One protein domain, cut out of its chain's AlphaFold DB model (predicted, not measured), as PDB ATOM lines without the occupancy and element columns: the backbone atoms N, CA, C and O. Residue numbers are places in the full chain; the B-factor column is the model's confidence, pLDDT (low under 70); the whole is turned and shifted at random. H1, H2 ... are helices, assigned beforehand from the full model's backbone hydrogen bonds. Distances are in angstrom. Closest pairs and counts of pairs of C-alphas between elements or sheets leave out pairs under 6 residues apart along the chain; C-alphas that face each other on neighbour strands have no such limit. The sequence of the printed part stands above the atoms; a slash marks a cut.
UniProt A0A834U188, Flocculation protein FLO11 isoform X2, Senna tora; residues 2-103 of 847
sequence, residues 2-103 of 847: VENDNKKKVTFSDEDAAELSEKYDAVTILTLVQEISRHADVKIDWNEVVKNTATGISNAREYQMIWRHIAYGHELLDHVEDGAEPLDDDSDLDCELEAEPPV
ATOM      1  N   VAL A   2     -67.456 -22.525 -25.555       41.06
ATOM      2  CA  VAL A   2     -66.765 -23.824 -25.597       41.06
ATOM      3  C   VAL A   2     -65.747 -23.746 -24.474       41.06
ATOM      4  O   VAL A   2     -64.964 -22.797 -24.429       41.06
ATOM      5  N   GLU A   3     -65.857 -24.656 -23.519       39.50
ATOM      6  CA  GLU A   3     -64.877 -24.806 -22.457       39.50
ATOM      7  C   GLU A   3     -63.686 -25.522 -23.095       39.50
ATOM      8  O   GLU A   3     -63.815 -26.647 -23.570       39.50
ATOM      9  N   ASN A   4     -62.555 -24.826 -23.234       38.94
ATOM     10  CA  ASN A   4     -61.310 -25.497 -23.582       38.94
ATOM     11  C   ASN A   4     -60.854 -26.208 -22.311       38.94
ATOM     12  O   ASN A   4     -60.121 -25.617 -21.516       38.94
ATOM     13  N   ASP A   5     -61.315 -27.442 -22.117       51.31
ATOM     14  CA  ASP A   5     -60.773 -28.314 -21.086       51.31
ATOM     15  C   ASP A   5     -59.253 -28.349 -21.245       51.31
ATOM     16  O   ASP A   5     -58.717 -28.665 -22.313       51.31
ATOM     17  N   ASN A   6     -58.547 -27.934 -20.193       55.84
ATOM     18  CA  ASN A   6     -57.094 -27.911 -20.205       55.84
ATOM     19  C   ASN A   6     -56.618 -29.361 -20.262       55.84
ATOM     20  O   ASN A   6     -56.578 -30.024 -19.223       55.84
ATOM     21  N   LYS A   7     -56.266 -29.838 -21.468       61.84
ATOM     22  CA  LYS A   7     -55.591 -31.124 -21.673       61.84
ATOM     23  C   LYS A   7     -54.521 -31.271 -20.600       61.84
ATOM     24  O   LYS A   7     -53.594 -30.458 -20.536       61.84
ATOM     25  N   LYS A   8     -54.677 -32.275 -19.738       65.00
ATOM     26  CA  LYS A   8     -53.713 -32.544 -18.677       65.00
ATOM     27  C   LYS A   8     -52.435 -33.030 -19.341       65.00
ATOM     28  O   LYS A   8     -52.345 -34.179 -19.755       65.00
ATOM     29  N   LYS A   9     -51.474 -32.120 -19.465       71.94
ATOM     30  CA  LYS A   9     -50.088 -32.450 -19.769       71.94
ATOM     31  C   LYS A   9     -49.577 -33.297 -18.615       71.94
ATOM     32  O   LYS A   9     -49.356 -32.771 -17.525       71.94
ATOM     33  N   VAL A  10     -49.485 -34.600 -18.839       77.50
ATOM     34  CA  VAL A  10     -48.780 -35.499 -17.932       77.50
ATOM     35  C   VAL A  10     -47.315 -35.513 -18.354       77.50
ATOM     36  O   VAL A  10     -47.005 -35.441 -19.544       77.50
ATOM     37  N   THR A  11     -46.430 -35.569 -17.369       84.12
ATOM     38  CA  THR A  11     -44.985 -35.723 -17.530       84.12
ATOM     39  C   THR A  11     -44.601 -37.052 -16.903       84.12
ATOM     40  O   THR A  11     -44.868 -37.240 -15.719       84.12
ATOM     41  N   PHE A  12     -43.985 -37.944 -17.675       89.06
ATOM     42  CA  PHE A  12     -43.418 -39.192 -17.164       89.06
ATOM     43  C   PHE A  12     -42.183 -38.865 -16.310       89.06
ATOM     44  O   PHE A  12     -41.266 -38.209 -16.815       89.06
ATOM     45  N   SER A  13     -42.181 -39.236 -15.029       90.94
ATOM     46  CA  SER A  13     -41.137 -38.852 -14.068       90.94
ATOM     47  C   SER A  13     -40.054 -39.923 -13.873       90.94
ATOM     48  O   SER A  13     -40.153 -41.046 -14.373       90.94
ATOM     49  N   ASP A  14     -38.995 -39.580 -13.129       91.25
ATOM     50  CA  ASP A  14     -37.967 -40.550 -12.726       91.25
ATOM     51  C   ASP A  14     -38.541 -41.615 -11.764       91.25
ATOM     52  O   ASP A  14     -38.049 -42.743 -11.729       91.25
ATOM     53  N   GLU A  15     -39.596 -41.290 -11.006       92.75
ATOM     54  CA  GLU A  15     -40.339 -42.236 -10.166       92.75
ATOM     55  C   GLU A  15     -41.192 -43.211 -10.993       92.75
ATOM     56  O   GLU A  15     -41.152 -44.409 -10.714       92.75
ATOM     57  N   ASP A  16     -41.888 -42.738 -12.038       93.31
ATOM     58  CA  ASP A  16     -42.597 -43.610 -12.993       93.31
ATOM     59  C   ASP A  16     -41.608 -44.592 -13.650       93.31
ATOM     60  O   ASP A  16     -41.799 -45.812 -13.664       93.31
ATOM     61  N   ALA A  17     -40.472 -44.066 -14.126       92.88
ATOM     62  CA  ALA A  17     -39.395 -44.867 -14.698       92.88
ATOM     63  C   ALA A  17     -38.849 -45.918 -13.713       92.88
ATOM     64  O   ALA A  17     -38.544 -47.042 -14.123       92.88
ATOM     65  N   ALA A  18     -38.736 -45.568 -12.428       93.69
ATOM     66  CA  ALA A  18     -38.292 -46.478 -11.381       93.69
ATOM     67  C   ALA A  18     -39.310 -47.603 -11.133       93.69
ATOM     68  O   ALA A  18     -38.919 -48.770 -11.196       93.69
ATOM     69  N   GLU A  19     -40.593 -47.282 -10.930       94.69
ATOM     70  CA  GLU A  19     -41.655 -48.272 -10.692       94.69
ATOM     71  C   GLU A  19     -41.770 -49.267 -11.857       94.69
ATOM     72  O   GLU A  19     -41.793 -50.487 -11.655       94.69
ATOM     73  N   LEU A  20     -41.765 -48.758 -13.092       95.31
ATOM     74  CA  LEU A  20     -41.798 -49.586 -14.292       95.31
ATOM     75  C   LEU A  20     -40.590 -50.538 -14.367       95.31
ATOM     76  O   LEU A  20     -40.750 -51.695 -14.758       95.31
ATOM     77  N   SER A  21     -39.402 -50.072 -13.963       94.44
ATOM     78  CA  SER A  21     -38.161 -50.864 -13.955       94.44
ATOM     79  C   SER A  21     -38.043 -51.865 -12.795       94.44
ATOM     80  O   SER A  21     -37.276 -52.823 -12.898       94.44
ATOM     81  N   GLU A  22     -38.792 -51.675 -11.705       95.69
ATOM     82  CA  GLU A  22     -38.899 -52.657 -10.617       95.69
ATOM     83  C   GLU A  22     -39.811 -53.827 -11.022       95.69
ATOM     84  O   GLU A  22     -39.532 -54.980 -10.686       95.69
ATOM     85  N   LYS A  23     -40.871 -53.537 -11.788       95.12
ATOM     86  CA  LYS A  23     -41.872 -54.522 -12.226       95.12
ATOM     87  C   LYS A  23     -41.473 -55.273 -13.504       95.12
ATOM     88  O   LYS A  23     -41.777 -56.459 -13.623       95.12
ATOM     89  N   TYR A  24     -40.771 -54.628 -14.443       96.31
ATOM     90  CA  TYR A  24     -40.451 -55.199 -15.759       96.31
ATOM     91  C   TYR A  24     -38.995 -54.966 -16.183       96.31
ATOM     92  O   TYR A  24     -38.439 -53.884 -16.016       96.31
ATOM     93  N   ASP A  25     -38.389 -55.974 -16.819       95.31
ATOM     94  CA  ASP A  25     -37.055 -55.828 -17.410       95.31
ATOM     95  C   ASP A  25     -37.046 -54.834 -18.590       95.31
ATOM     96  O   ASP A  25     -38.009 -54.712 -19.355       95.31
ATOM     97  N   ALA A  26     -35.912 -54.157 -18.781       93.00
ATOM     98  CA  ALA A  26     -35.724 -53.168 -19.836       93.00
ATOM     99  C   ALA A  26     -35.924 -53.737 -21.254       93.00
ATOM    100  O   ALA A  26     -36.391 -53.016 -22.138       93.00
ATOM    101  N   VAL A  27     -35.611 -55.018 -21.494       93.06
ATOM    102  CA  VAL A  27     -35.877 -55.683 -22.779       93.06
ATOM    103  C   VAL A  27     -37.377 -55.906 -22.967       93.06
ATOM    104  O   VAL A  27     -37.880 -55.671 -24.065       93.06
ATOM    105  N   THR A  28     -38.109 -56.279 -21.913       95.62
ATOM    106  CA  THR A  28     -39.576 -56.425 -21.927       95.62
ATOM    107  C   THR A  28     -40.258 -55.101 -22.275       95.62
ATOM    108  O   THR A  28     -41.018 -55.042 -23.241       95.62
ATOM    109  N   ILE A  29     -39.914 -54.018 -21.568       95.69
ATOM    110  CA  ILE A  29     -40.456 -52.666 -21.804       95.69
ATOM    111  C   ILE A  29     -40.157 -52.197 -23.238       95.69
ATOM    112  O   ILE A  29     -41.047 -51.748 -23.964       95.69
ATOM    113  N   LEU A  30     -38.905 -52.339 -23.685       94.12
ATOM    114  CA  LEU A  30     -38.480 -51.907 -25.018       94.12
ATOM    115  C   LEU A  30     -39.119 -52.742 -26.140       94.12
ATOM    116  O   LEU A  30     -39.388 -52.217 -27.222       94.12
ATOM    117  N   THR A  31     -39.388 -54.025 -25.892       95.00
ATOM    118  CA  THR A  31     -40.087 -54.917 -26.829       95.00
ATOM    119  C   THR A  31     -41.567 -54.550 -26.921       95.00
ATOM    120  O   THR A  31     -42.078 -54.413 -28.031       95.00
ATOM    121  N   LEU A  32     -42.214 -54.266 -25.784       95.88
ATOM    122  CA  LEU A  32     -43.605 -53.814 -25.710       95.88
ATOM    123  C   LEU A  32     -43.829 -52.526 -26.517       95.88
ATOM    124  O   LEU A  32     -44.697 -52.479 -27.391       95.88
ATOM    125  N   VAL A  33     -42.993 -51.504 -26.302       94.88
ATOM    126  CA  VAL A  33     -43.075 -50.227 -27.039       94.88
ATOM    127  C   VAL A  33     -42.819 -50.429 -28.539       94.88
ATOM    128  O   VAL A  33     -43.513 -49.849 -29.377       94.88
ATOM    129  N   GLN A  34     -41.863 -51.291 -28.908       93.81
ATOM    130  CA  GLN A  34     -41.620 -51.633 -30.312       93.81
ATOM    131  C   GLN A  34     -42.797 -52.368 -30.962       93.81
ATOM    132  O   GLN A  34     -43.084 -52.129 -32.135       93.81
ATOM    133  N   GLU A  35     -43.465 -53.265 -30.243       94.69
ATOM    134  CA  GLU A  35     -44.626 -54.003 -30.737       94.69
ATOM    135  C   GLU A  35     -45.823 -53.074 -30.931       94.69
ATOM    136  O   GLU A  35     -46.359 -53.025 -32.037       94.69
ATOM    137  N   ILE A  36     -46.157 -52.237 -29.945       92.88
ATOM    138  CA  ILE A  36     -47.255 -51.259 -30.047       92.88
ATOM    139  C   ILE A  36     -47.035 -50.287 -31.213       92.88
ATOM    140  O   ILE A  36     -47.969 -50.005 -31.965       92.88
ATOM    141  N   SER A  37     -45.791 -49.856 -31.458       91.31
ATOM    142  CA  SER A  37     -45.466 -48.969 -32.587       91.31
ATOM    143  C   SER A  37     -45.817 -49.542 -33.973       91.31
ATOM    144  O   SER A  37     -45.909 -48.790 -34.942       91.31
ATOM    145  N   ARG A  38     -46.052 -50.860 -34.087       90.50
ATOM    146  CA  ARG A  38     -46.459 -51.541 -35.332       90.50
ATOM    147  C   ARG A  38     -47.973 -51.507 -35.578       90.50
ATOM    148  O   ARG A  38     -48.391 -51.822 -36.687       90.50
ATOM    149  N   HIS A  39     -48.772 -51.114 -34.582       85.56
ATOM    150  CA  HIS A  39     -50.241 -51.063 -34.638       85.56
ATOM    151  C   HIS A  39     -50.806 -49.628 -34.730       85.56
ATOM    152  O   HIS A  39     -52.018 -49.449 -34.721       85.56
ATOM    153  N   ALA A  40     -49.947 -48.610 -34.868       69.81
ATOM    154  CA  ALA A  40     -50.281 -47.185 -34.714       69.81
ATOM    155  C   ALA A  40     -51.353 -46.595 -35.667       69.81
ATOM    156  O   ALA A  40     -51.820 -45.485 -35.427       69.81
ATOM    157  N   ASP A  41     -51.747 -47.304 -36.731       66.81
ATOM    158  CA  ASP A  41     -52.733 -46.836 -37.724       66.81
ATOM    159  C   ASP A  41     -54.194 -47.255 -37.411       66.81
ATOM    160  O   ASP A  41     -55.112 -46.878 -38.145       66.81
ATOM    161  N   VAL A  42     -54.440 -48.071 -36.373       75.31
ATOM    162  CA  VAL A  42     -55.754 -48.684 -36.062       75.31
ATOM    163  C   VAL A  42     -55.983 -48.731 -34.540       75.31
ATOM    164  O   VAL A  42     -55.020 -48.741 -33.777       75.31
ATOM    165  N   LYS A  43     -57.247 -48.800 -34.075       85.94
ATOM    166  CA  LYS A  43     -57.563 -49.146 -32.671       85.94
ATOM    167  C   LYS A  43     -56.831 -50.440 -32.297       85.94
ATOM    168  O   LYS A  43     -56.984 -51.452 -32.980       85.94
ATOM    169  N   ILE A  44     -56.026 -50.384 -31.240       89.69
ATOM    170  CA  ILE A  44     -55.129 -51.472 -30.847       89.69
ATOM    171  C   ILE A  44     -55.963 -52.618 -30.260       89.69
ATOM    172  O   ILE A  44     -56.526 -52.487 -29.176       89.69
ATOM    173  N   ASP A  45     -56.024 -53.758 -30.953       91.75
ATOM    174  CA  ASP A  45     -56.512 -55.000 -30.347       91.75
ATOM    175  C   ASP A  45     -55.412 -55.571 -29.445       91.75
ATOM    176  O   ASP A  45     -54.518 -56.294 -29.889       91.75
ATOM    177  N   TRP A  46     -55.484 -55.232 -28.158       93.38
ATOM    178  CA  TRP A  46     -54.557 -55.700 -27.127       93.38
ATOM    179  C   TRP A  46     -54.439 -57.231 -27.068       93.38
ATOM    180  O   TRP A  46     -53.372 -57.742 -26.730       93.38
ATOM    181  N   ASN A  47     -55.483 -57.972 -27.462       93.62
ATOM    182  CA  ASN A  47     -55.443 -59.432 -27.530       93.62
ATOM    183  C   ASN A  47     -54.658 -59.918 -28.753       93.62
ATOM    184  O   ASN A  47     -53.949 -60.918 -28.656       93.62
ATOM    185  N   GLU A  48     -54.744 -59.231 -29.898       93.44
ATOM    186  CA  GLU A  48     -53.893 -59.535 -31.054       93.44
ATOM    187  C   GLU A  48     -52.425 -59.191 -30.770       93.44
ATOM    188  O   GLU A  48     -51.549 -59.983 -31.122       93.44
ATOM    189  N   VAL A  49     -52.142 -58.074 -30.091       94.25
ATOM    190  CA  VAL A  49     -50.765 -57.715 -29.708       94.25
ATOM    191  C   VAL A  49     -50.174 -58.772 -28.767       94.25
ATOM    192  O   VAL A  49     -49.163 -59.386 -29.102       94.25
ATOM    193  N   VAL A  50     -50.847 -59.079 -27.649       95.12
ATOM    194  CA  VAL A  50     -50.389 -60.090 -26.676       95.12
ATOM    195  C   VAL A  50     -50.281 -61.489 -27.282       95.12
ATOM    196  O   VAL A  50     -49.329 -62.212 -27.011       95.12
ATOM    197  N   LYS A  51     -51.183 -61.881 -28.186       95.44
ATOM    198  CA  LYS A  51     -51.094 -63.174 -28.885       95.44
ATOM    199  C   LYS A  51     -49.844 -63.316 -29.766       95.44
ATOM    200  O   LYS A  51     -49.453 -64.442 -30.077       95.44
ATOM    201  N   ASN A  52     -49.245 -62.203 -30.189       94.75
ATOM    202  CA  ASN A  52     -48.059 -62.166 -31.044       94.75
ATOM    203  C   ASN A  52     -46.793 -61.668 -30.312       94.75
ATOM    204  O   ASN A  52     -45.753 -61.537 -30.961       94.75
ATOM    205  N   THR A  53     -46.864 -61.384 -29.006       96.00
ATOM    206  CA  THR A  53     -45.781 -60.719 -28.268       96.00
ATOM    207  C   THR A  53     -44.570 -61.617 -28.015       96.00
ATOM    208  O   THR A  53     -44.701 -62.806 -27.715       96.00
ATOM    209  N   ALA A  54     -43.375 -61.026 -28.065       95.38
ATOM    210  CA  ALA A  54     -42.144 -61.631 -27.562       95.38
ATOM    211  C   ALA A  54     -41.837 -61.264 -26.092       95.38
ATOM    212  O   ALA A  54     -40.883 -61.791 -25.525       95.38
ATOM    213  N   THR A  55     -42.633 -60.391 -25.459       95.44
ATOM    214  CA  THR A  55     -42.418 -59.909 -24.075       95.44
ATOM    215  C   THR A  55     -42.614 -60.975 -22.991       95.44
ATOM    216  O   THR A  55     -42.113 -60.818 -21.883       95.44
ATOM    217  N   GLY A  56     -43.377 -62.033 -23.283       94.88
ATOM    218  CA  GLY A  56     -43.832 -63.016 -22.293       94.88
ATOM    219  C   GLY A  56     -45.063 -62.591 -21.480       94.88
ATOM    220  O   GLY A  56     -45.608 -63.425 -20.761       94.88
ATOM    221  N   ILE A  57     -45.541 -61.348 -21.620       95.06
ATOM    222  CA  ILE A  57     -46.765 -60.855 -20.972       95.06
ATOM    223  C   ILE A  57     -47.976 -61.502 -21.656       95.06
ATOM    224  O   ILE A  57     -48.291 -61.186 -22.802       95.06
ATOM    225  N   SER A  58     -48.662 -62.417 -20.968       94.56
ATOM    226  CA  SER A  58     -49.807 -63.161 -21.519       94.56
ATOM    227  C   SER A  58     -51.163 -62.473 -21.336       94.56
ATOM    228  O   SER A  58     -52.173 -63.000 -21.802       94.56
ATOM    229  N   ASN A  59     -51.210 -61.320 -20.663       95.19
ATOM    230  CA  ASN A  59     -52.444 -60.642 -20.276       95.19
ATOM    231  C   ASN A  59     -52.628 -59.318 -21.047       95.19
ATOM    232  O   ASN A  59     -51.856 -58.372 -20.886       95.19
ATOM    233  N   ALA A  60     -53.680 -59.235 -21.869       95.19
ATOM    234  CA  ALA A  60     -54.004 -58.051 -22.678       95.19
ATOM    235  C   ALA A  60     -54.220 -56.783 -21.833       95.19
ATOM    236  O   ALA A  60     -53.837 -55.689 -22.248       95.19
ATOM    237  N   ARG A  61     -54.789 -56.927 -20.630       94.88
ATOM    238  CA  ARG A  61     -55.035 -55.818 -19.704       94.88
ATOM    239  C   ARG A  61     -53.757 -55.315 -19.037       94.88
ATOM    240  O   ARG A  61     -53.607 -54.112 -18.856       94.88
ATOM    241  N   GLU A  62     -52.835 -56.211 -18.703       95.69
ATOM    242  CA  GLU A  62     -51.508 -55.852 -18.184       95.69
ATOM    243  C   GLU A  62     -50.696 -55.102 -19.246       95.69
ATOM    244  O   GLU A  62     -50.153 -54.030 -18.996       95.69
ATOM    245  N   TYR A  63     -50.715 -55.610 -20.475       94.38
ATOM    246  CA  TYR A  63     -50.040 -55.006 -21.617       94.38
ATOM    247  C   TYR A  63     -50.567 -53.588 -21.935       94.38
ATOM    248  O   TYR A  63     -49.789 -52.661 -22.171       94.38
ATOM    249  N   GLN A  64     -51.891 -53.394 -21.867       94.38
ATOM    250  CA  GLN A  64     -52.536 -52.079 -21.957       94.38
ATOM    251  C   GLN A  64     -52.165 -51.166 -20.777       94.38
ATOM    252  O   GLN A  64     -51.924 -49.977 -20.979       94.38
ATOM    253  N   MET A  65     -52.109 -51.695 -19.551       94.56
ATOM    254  CA  MET A  65     -51.744 -50.939 -18.346       94.56
ATOM    255  C   MET A  65     -50.318 -50.386 -18.437       94.56
ATOM    256  O   MET A  65     -50.119 -49.196 -18.203       94.56
ATOM    257  N   ILE A  66     -49.349 -51.205 -18.854       95.31
ATOM    258  CA  ILE A  66     -47.957 -50.778 -19.063       95.31
ATOM    259  C   ILE A  66     -47.883 -49.668 -20.120       95.31
ATOM    260  O   ILE A  66     -47.195 -48.666 -19.923       95.31
ATOM    261  N   TRP A  67     -48.628 -49.797 -21.223       93.94
ATOM    262  CA  TRP A  67     -48.703 -48.730 -22.221       93.94
ATOM    263  C   TRP A  67     -49.303 -47.441 -21.654       93.94
ATOM    264  O   TRP A  67     -48.744 -46.369 -21.875       93.94
ATOM    265  N   ARG A  68     -50.402 -47.525 -20.891       91.94
ATOM    266  CA  ARG A  68     -51.034 -46.353 -20.263       91.94
ATOM    267  C   ARG A  68     -50.133 -45.684 -19.222       91.94
ATOM    268  O   ARG A  68     -50.175 -44.463 -19.102       91.94
ATOM    269  N   HIS A  69     -49.298 -46.443 -18.517       93.31
ATOM    270  CA  HIS A  69     -48.267 -45.892 -17.641       93.31
ATOM    271  C   HIS A  69     -47.238 -45.074 -18.443       93.31
ATOM    272  O   HIS A  69     -47.088 -43.877 -18.216       93.31
ATOM    273  N   ILE A  70     -46.625 -45.677 -19.470       92.75
ATOM    274  CA  ILE A  70     -45.608 -45.027 -20.321       92.75
ATOM    275  C   ILE A  70     -46.168 -43.807 -21.081       92.75
ATOM    276  O   ILE A  70     -45.475 -42.805 -21.249       92.75
ATOM    277  N   ALA A  71     -47.405 -43.888 -21.578       89.19
ATOM    278  CA  ALA A  71     -48.004 -42.859 -22.429       89.19
ATOM    279  C   ALA A  71     -48.720 -41.741 -21.653       89.19
ATOM    280  O   ALA A  71     -48.836 -40.631 -22.179       89.19
ATOM    281  N   TYR A  72     -49.220 -42.015 -20.440       88.00
ATOM    282  CA  TYR A  72     -50.136 -41.122 -19.716       88.00
ATOM    283  C   TYR A  72     -49.905 -41.039 -18.196       88.00
ATOM    284  O   TYR A  72     -50.725 -40.421 -17.518       88.00
ATOM    285  N   GLY A  73     -48.852 -41.654 -17.642       90.00
ATOM    286  CA  GLY A  73     -48.574 -41.643 -16.195       90.00
ATOM    287  C   GLY A  73     -49.656 -42.327 -15.349       90.00
ATOM    288  O   GLY A  73     -49.961 -41.883 -14.243       90.00
ATOM    289  N   HIS A  74     -50.306 -43.368 -15.879       89.62
ATOM    290  CA  HIS A  74     -51.232 -44.192 -15.095       89.62
ATOM    291  C   HIS A  74     -50.483 -45.096 -14.101       89.62
ATOM    292  O   HIS A  74     -49.543 -45.785 -14.477       89.62
ATOM    293  N   GLU A  75     -50.958 -45.135 -12.857       90.75
ATOM    294  CA  GLU A  75     -50.460 -45.980 -11.758       90.75
ATOM    295  C   GLU A  75     -50.394 -47.478 -12.145       90.75
ATOM    296  O   GLU A  75     -51.374 -48.040 -12.651       90.75
ATOM    297  N   LEU A  76     -49.244 -48.132 -11.923       93.69
ATOM    298  CA  LEU A  76     -49.037 -49.553 -12.236       93.69
ATOM    299  C   LEU A  76     -49.583 -50.440 -11.112       93.69
ATOM    300  O   LEU A  76     -48.963 -50.587 -10.062       93.69
ATOM    301  N   LEU A  77     -50.700 -51.130 -11.340       90.81
ATOM    302  CA  LEU A  77     -51.226 -52.083 -10.357       90.81
ATOM    303  C   LEU A  77     -50.286 -53.291 -10.198       90.81
ATOM    304  O   LEU A  77     -49.993 -53.981 -11.171       90.81
ATOM    305  N   ASP A  78     -49.890 -53.599  -8.957       87.88
ATOM    306  CA  ASP A  78     -49.019 -54.742  -8.604       87.88
ATOM    307  C   ASP A  78     -49.564 -56.114  -9.043       87.88
ATOM    308  O   ASP A  78     -48.825 -57.096  -9.104       87.88
ATOM    309  N   HIS A  79     -50.874 -56.210  -9.283       87.31
ATOM    310  CA  HIS A  79     -51.556 -57.454  -9.614       87.31
ATOM    311  C   HIS A  79     -52.733 -57.200 -10.563       87.31
ATOM    312  O   HIS A  79     -53.806 -56.755 -10.147       87.31
ATOM    313  N   VAL A  80     -52.565 -57.562 -11.834       89.25
ATOM    314  CA  VAL A  80     -53.671 -57.685 -12.793       89.25
ATOM    315  C   VAL A  80     -54.222 -59.109 -12.713       89.25
ATOM    316  O   VAL A  80     -53.459 -60.070 -12.760       89.25
ATOM    317  N   GLU A  81     -55.541 -59.270 -12.576       87.81
ATOM    318  CA  GLU A  81     -56.155 -60.606 -12.570       87.81
ATOM    319  C   GLU A  81     -55.950 -61.312 -13.924       87.81
ATOM    320  O   GLU A  81     -56.116 -60.710 -14.990       87.81
ATOM    321  N   ASP A  82     -55.577 -62.594 -13.886       85.44
ATOM    322  CA  ASP A  82     -55.375 -63.398 -15.094       85.44
ATOM    323  C   ASP A  82     -56.700 -63.574 -15.852       85.44
ATOM    324  O   ASP A  82     -57.724 -63.948 -15.275       85.44
ATOM    325  N   GLY A  83     -56.689 -63.259 -17.146       83.56
ATOM    326  CA  GLY A  83     -57.894 -63.189 -17.973       83.56
ATOM    327  C   GLY A  83     -58.764 -61.936 -17.786       83.56
ATOM    328  O   GLY A  83     -59.863 -61.900 -18.338       83.56
ATOM    329  N   ALA A  84     -58.313 -60.907 -17.055       87.75
ATOM    330  CA  ALA A  84     -59.001 -59.615 -17.020       87.75
ATOM    331  C   ALA A  84     -59.088 -58.990 -18.426       87.75
ATOM    332  O   ALA A  84     -58.086 -58.885 -19.135       87.75
ATOM    333  N   GLU A  85     -60.277 -58.534 -18.823       89.56
ATOM    334  CA  GLU A  85     -60.460 -57.904 -20.134       89.56
ATOM    335  C   GLU A  85     -59.734 -56.539 -20.212       89.56
ATOM    336  O   GLU A  85     -59.686 -55.790 -19.215       89.56
ATOM    337  N   PRO A  86     -59.158 -56.189 -21.382       89.12
ATOM    338  CA  PRO A  86     -58.672 -54.840 -21.639       89.12
ATOM    339  C   PRO A  86     -59.842 -53.850 -21.578       89.12
ATOM    340  O   PRO A  86     -60.978 -54.174 -21.925       89.12
ATOM    341  N   LEU A  87     -59.571 -52.633 -21.120       87.44
ATOM    342  CA  LEU A  87     -60.573 -51.581 -21.027       87.44
ATOM    343  C   LEU A  87     -60.892 -51.047 -22.432       87.44
ATOM    344  O   LEU A  87     -59.986 -50.660 -23.171       87.44
ATOM    345  N   ASP A  88     -62.177 -51.022 -22.793       82.50
ATOM    346  CA  ASP A  88     -62.681 -50.546 -24.095       82.50
ATOM    347  C   ASP A  88     -62.865 -49.010 -24.146       82.50
ATOM    348  O   ASP A  88     -63.540 -48.474 -25.025       82.50
ATOM    349  N   ASP A  89     -62.290 -48.276 -23.190       75.19
ATOM    350  CA  ASP A  89     -62.332 -46.818 -23.166       75.19
ATOM    351  C   ASP A  89     -61.281 -46.216 -24.114       75.19
ATOM    352  O   ASP A  89     -60.141 -45.958 -23.741       75.19
ATOM    353  N   ASP A  90     -61.717 -45.891 -25.338       69.25
ATOM    354  CA  ASP A  90     -60.960 -45.111 -26.342       69.25
ATOM    355  C   ASP A  90     -60.595 -43.669 -25.881       69.25
ATOM    356  O   ASP A  90     -60.039 -42.883 -26.650       69.25
ATOM    357  N   SER A  91     -60.884 -43.324 -24.620       63.59
ATOM    358  CA  SER A  91     -60.521 -42.083 -23.913       63.59
ATOM    359  C   SER A  91     -59.018 -41.767 -23.938       63.59
ATOM    360  O   SER A  91     -58.627 -40.611 -23.781       63.59
ATOM    361  N   ASP A  92     -58.178 -42.781 -24.158       58.97
ATOM    362  CA  ASP A  92     -56.713 -42.694 -24.258       58.97
ATOM    363  C   ASP A  92     -56.223 -41.658 -25.291       58.97
ATOM    364  O   ASP A  92     -55.119 -41.121 -25.183       58.97
ATOM    365  N   LEU A  93     -57.030 -41.365 -26.314       60.50
ATOM    366  CA  LEU A  93     -56.619 -40.551 -27.462       60.50
ATOM    367  C   LEU A  93     -56.568 -39.034 -27.193       60.50
ATOM    368  O   LEU A  93     -55.992 -38.300 -28.002       60.50
ATOM    369  N   ASP A  94     -57.139 -38.545 -26.088       61.56
ATOM    370  CA  ASP A  94     -57.213 -37.102 -25.803       61.56
ATOM    371  C   ASP A  94     -55.990 -36.546 -25.042       61.56
ATOM    372  O   ASP A  94     -55.699 -35.343 -25.124       61.56
ATOM    373  N   CYS A  95     -55.233 -37.405 -24.353       65.19
ATOM    374  CA  CYS A  95     -54.037 -37.024 -23.598       65.19
ATOM    375  C   CYS A  95     -52.839 -36.738 -24.520       65.19
ATOM    376  O   CYS A  95     -52.445 -37.555 -25.348       65.19
ATOM    377  N   GLU A  96     -52.231 -35.562 -24.359       65.12
ATOM    378  CA  GLU A  96     -51.112 -35.082 -25.178       65.12
ATOM    379  C   GLU A  96     -49.859 -34.986 -24.299       65.12
ATOM    380  O   GLU A  96     -49.662 -33.997 -23.591       65.12
ATOM    381  N   LEU A  97     -49.059 -36.061 -24.298       70.62
ATOM    382  CA  LEU A  97     -47.829 -36.184 -23.511       70.62
ATOM    383  C   LEU A  97     -46.806 -35.126 -23.956       70.62
ATOM    384  O   LEU A  97     -46.382 -35.108 -25.115       70.62
ATOM    385  N   GLU A  98     -46.385 -34.259 -23.035       69.69
ATOM    386  CA  GLU A  98     -45.331 -33.277 -23.289       69.69
ATOM    387  C   GLU A  98     -44.013 -33.783 -22.701       69.69
ATOM    388  O   GLU A  98     -43.890 -33.993 -21.497       69.69
ATOM    389  N   ALA A  99     -43.018 -33.998 -23.561       62.66
ATOM    390  CA  ALA A  99     -41.705 -34.450 -23.127       62.66
ATOM    391  C   ALA A  99     -40.924 -33.290 -22.487       62.66
ATOM    392  O   ALA A  99     -40.386 -32.436 -23.197       62.66
ATOM    393  N   GLU A 100     -40.855 -33.272 -21.155       61.44
ATOM    394  CA  GLU A 100     -39.996 -32.365 -20.392       61.44
ATOM    395  C   GLU A 100     -38.673 -33.052 -19.982       61.44
ATOM    396  O   GLU A 100     -38.692 -34.202 -19.551       61.44
ATOM    397  N   PRO A 101     -37.511 -32.372 -20.093       71.12
ATOM    398  CA  PRO A 101     -37.310 -31.110 -20.801       71.12
ATOM    399  C   PRO A 101     -37.497 -31.289 -22.324       71.12
ATOM    400  O   PRO A 101     -37.161 -32.352 -22.849       71.12
ATOM    401  N   PRO A 102     -37.947 -30.248 -23.060       68.94
ATOM    402  CA  PRO A 102     -38.196 -30.325 -24.500       68.94
ATOM    403  C   PRO A 102     -37.032 -30.949 -25.277       68.94
ATOM    404  O   PRO A 102     -35.951 -30.359 -25.388       68.94
ATOM    405  N   VAL A 103     -37.256 -32.156 -25.806       71.94
ATOM    406  CA  VAL A 103     -36.194 -33.001 -26.366       71.94
ATOM    407  C   VAL A 103     -35.546 -32.310 -27.563       71.94
ATOM    408  O   VAL A 103     -36.124 -32.202 -28.646       71.94
TER     409      VAL A 103
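This is residues 2 to 103 of the 847 residues of the protein "Flocculation protein FLO11 isoform X2" of Senna tora (UniProt A0A834U188). H4 lies in the middle, with H1, H2, H3 and H5 loosely round it, while residues 2 to 8 extend away. The 102 printed residues include five named helices, H1 to H5 in order, and no named strand: all helix, with under half of the residues in them. The whole is compact, radius of gyration of the C-alphas 14.2 A, spanning 42 by 30 by 25 A.

H1, residues 14 to 23, is close to but not clearly touching H4, residues 60 to 72, with closest C-alphas, Asp 16 and His 69, 7.7 A apart. H2, residues 26 to 36, is likewise close to but not clearly touching H4, about perpendicular at 86 degrees, with closest C-alphas, Val 33 and Trp 67, 7.6 A apart. H3, residues 46 to 51, touches H4 at residues 60 to 64 alone, with closest C-alphas, Trp 46 and Ala 60, 5.1 A apart. H5, residues 90 to 94, is apart from H1, H2 and H3. Each O i to N i+4 pair is within hydrogen-bond range in H1 to H4; H5 has 0 of 1, but 2 of 2 O i to N i+3 pairs.

H1 begins at C-alpha 14 (-37.967, -40.550, -12.726); H4 is 17.6 A long; H5 ends at C-alpha 94 (-57.213, -37.102, -25.803).

The printed part has no cut. The link from H4 to H5 is long. Confidence is under 70 at residues 2 to 8, 40 to 41, 90 to 96, 98 to 100 and 102.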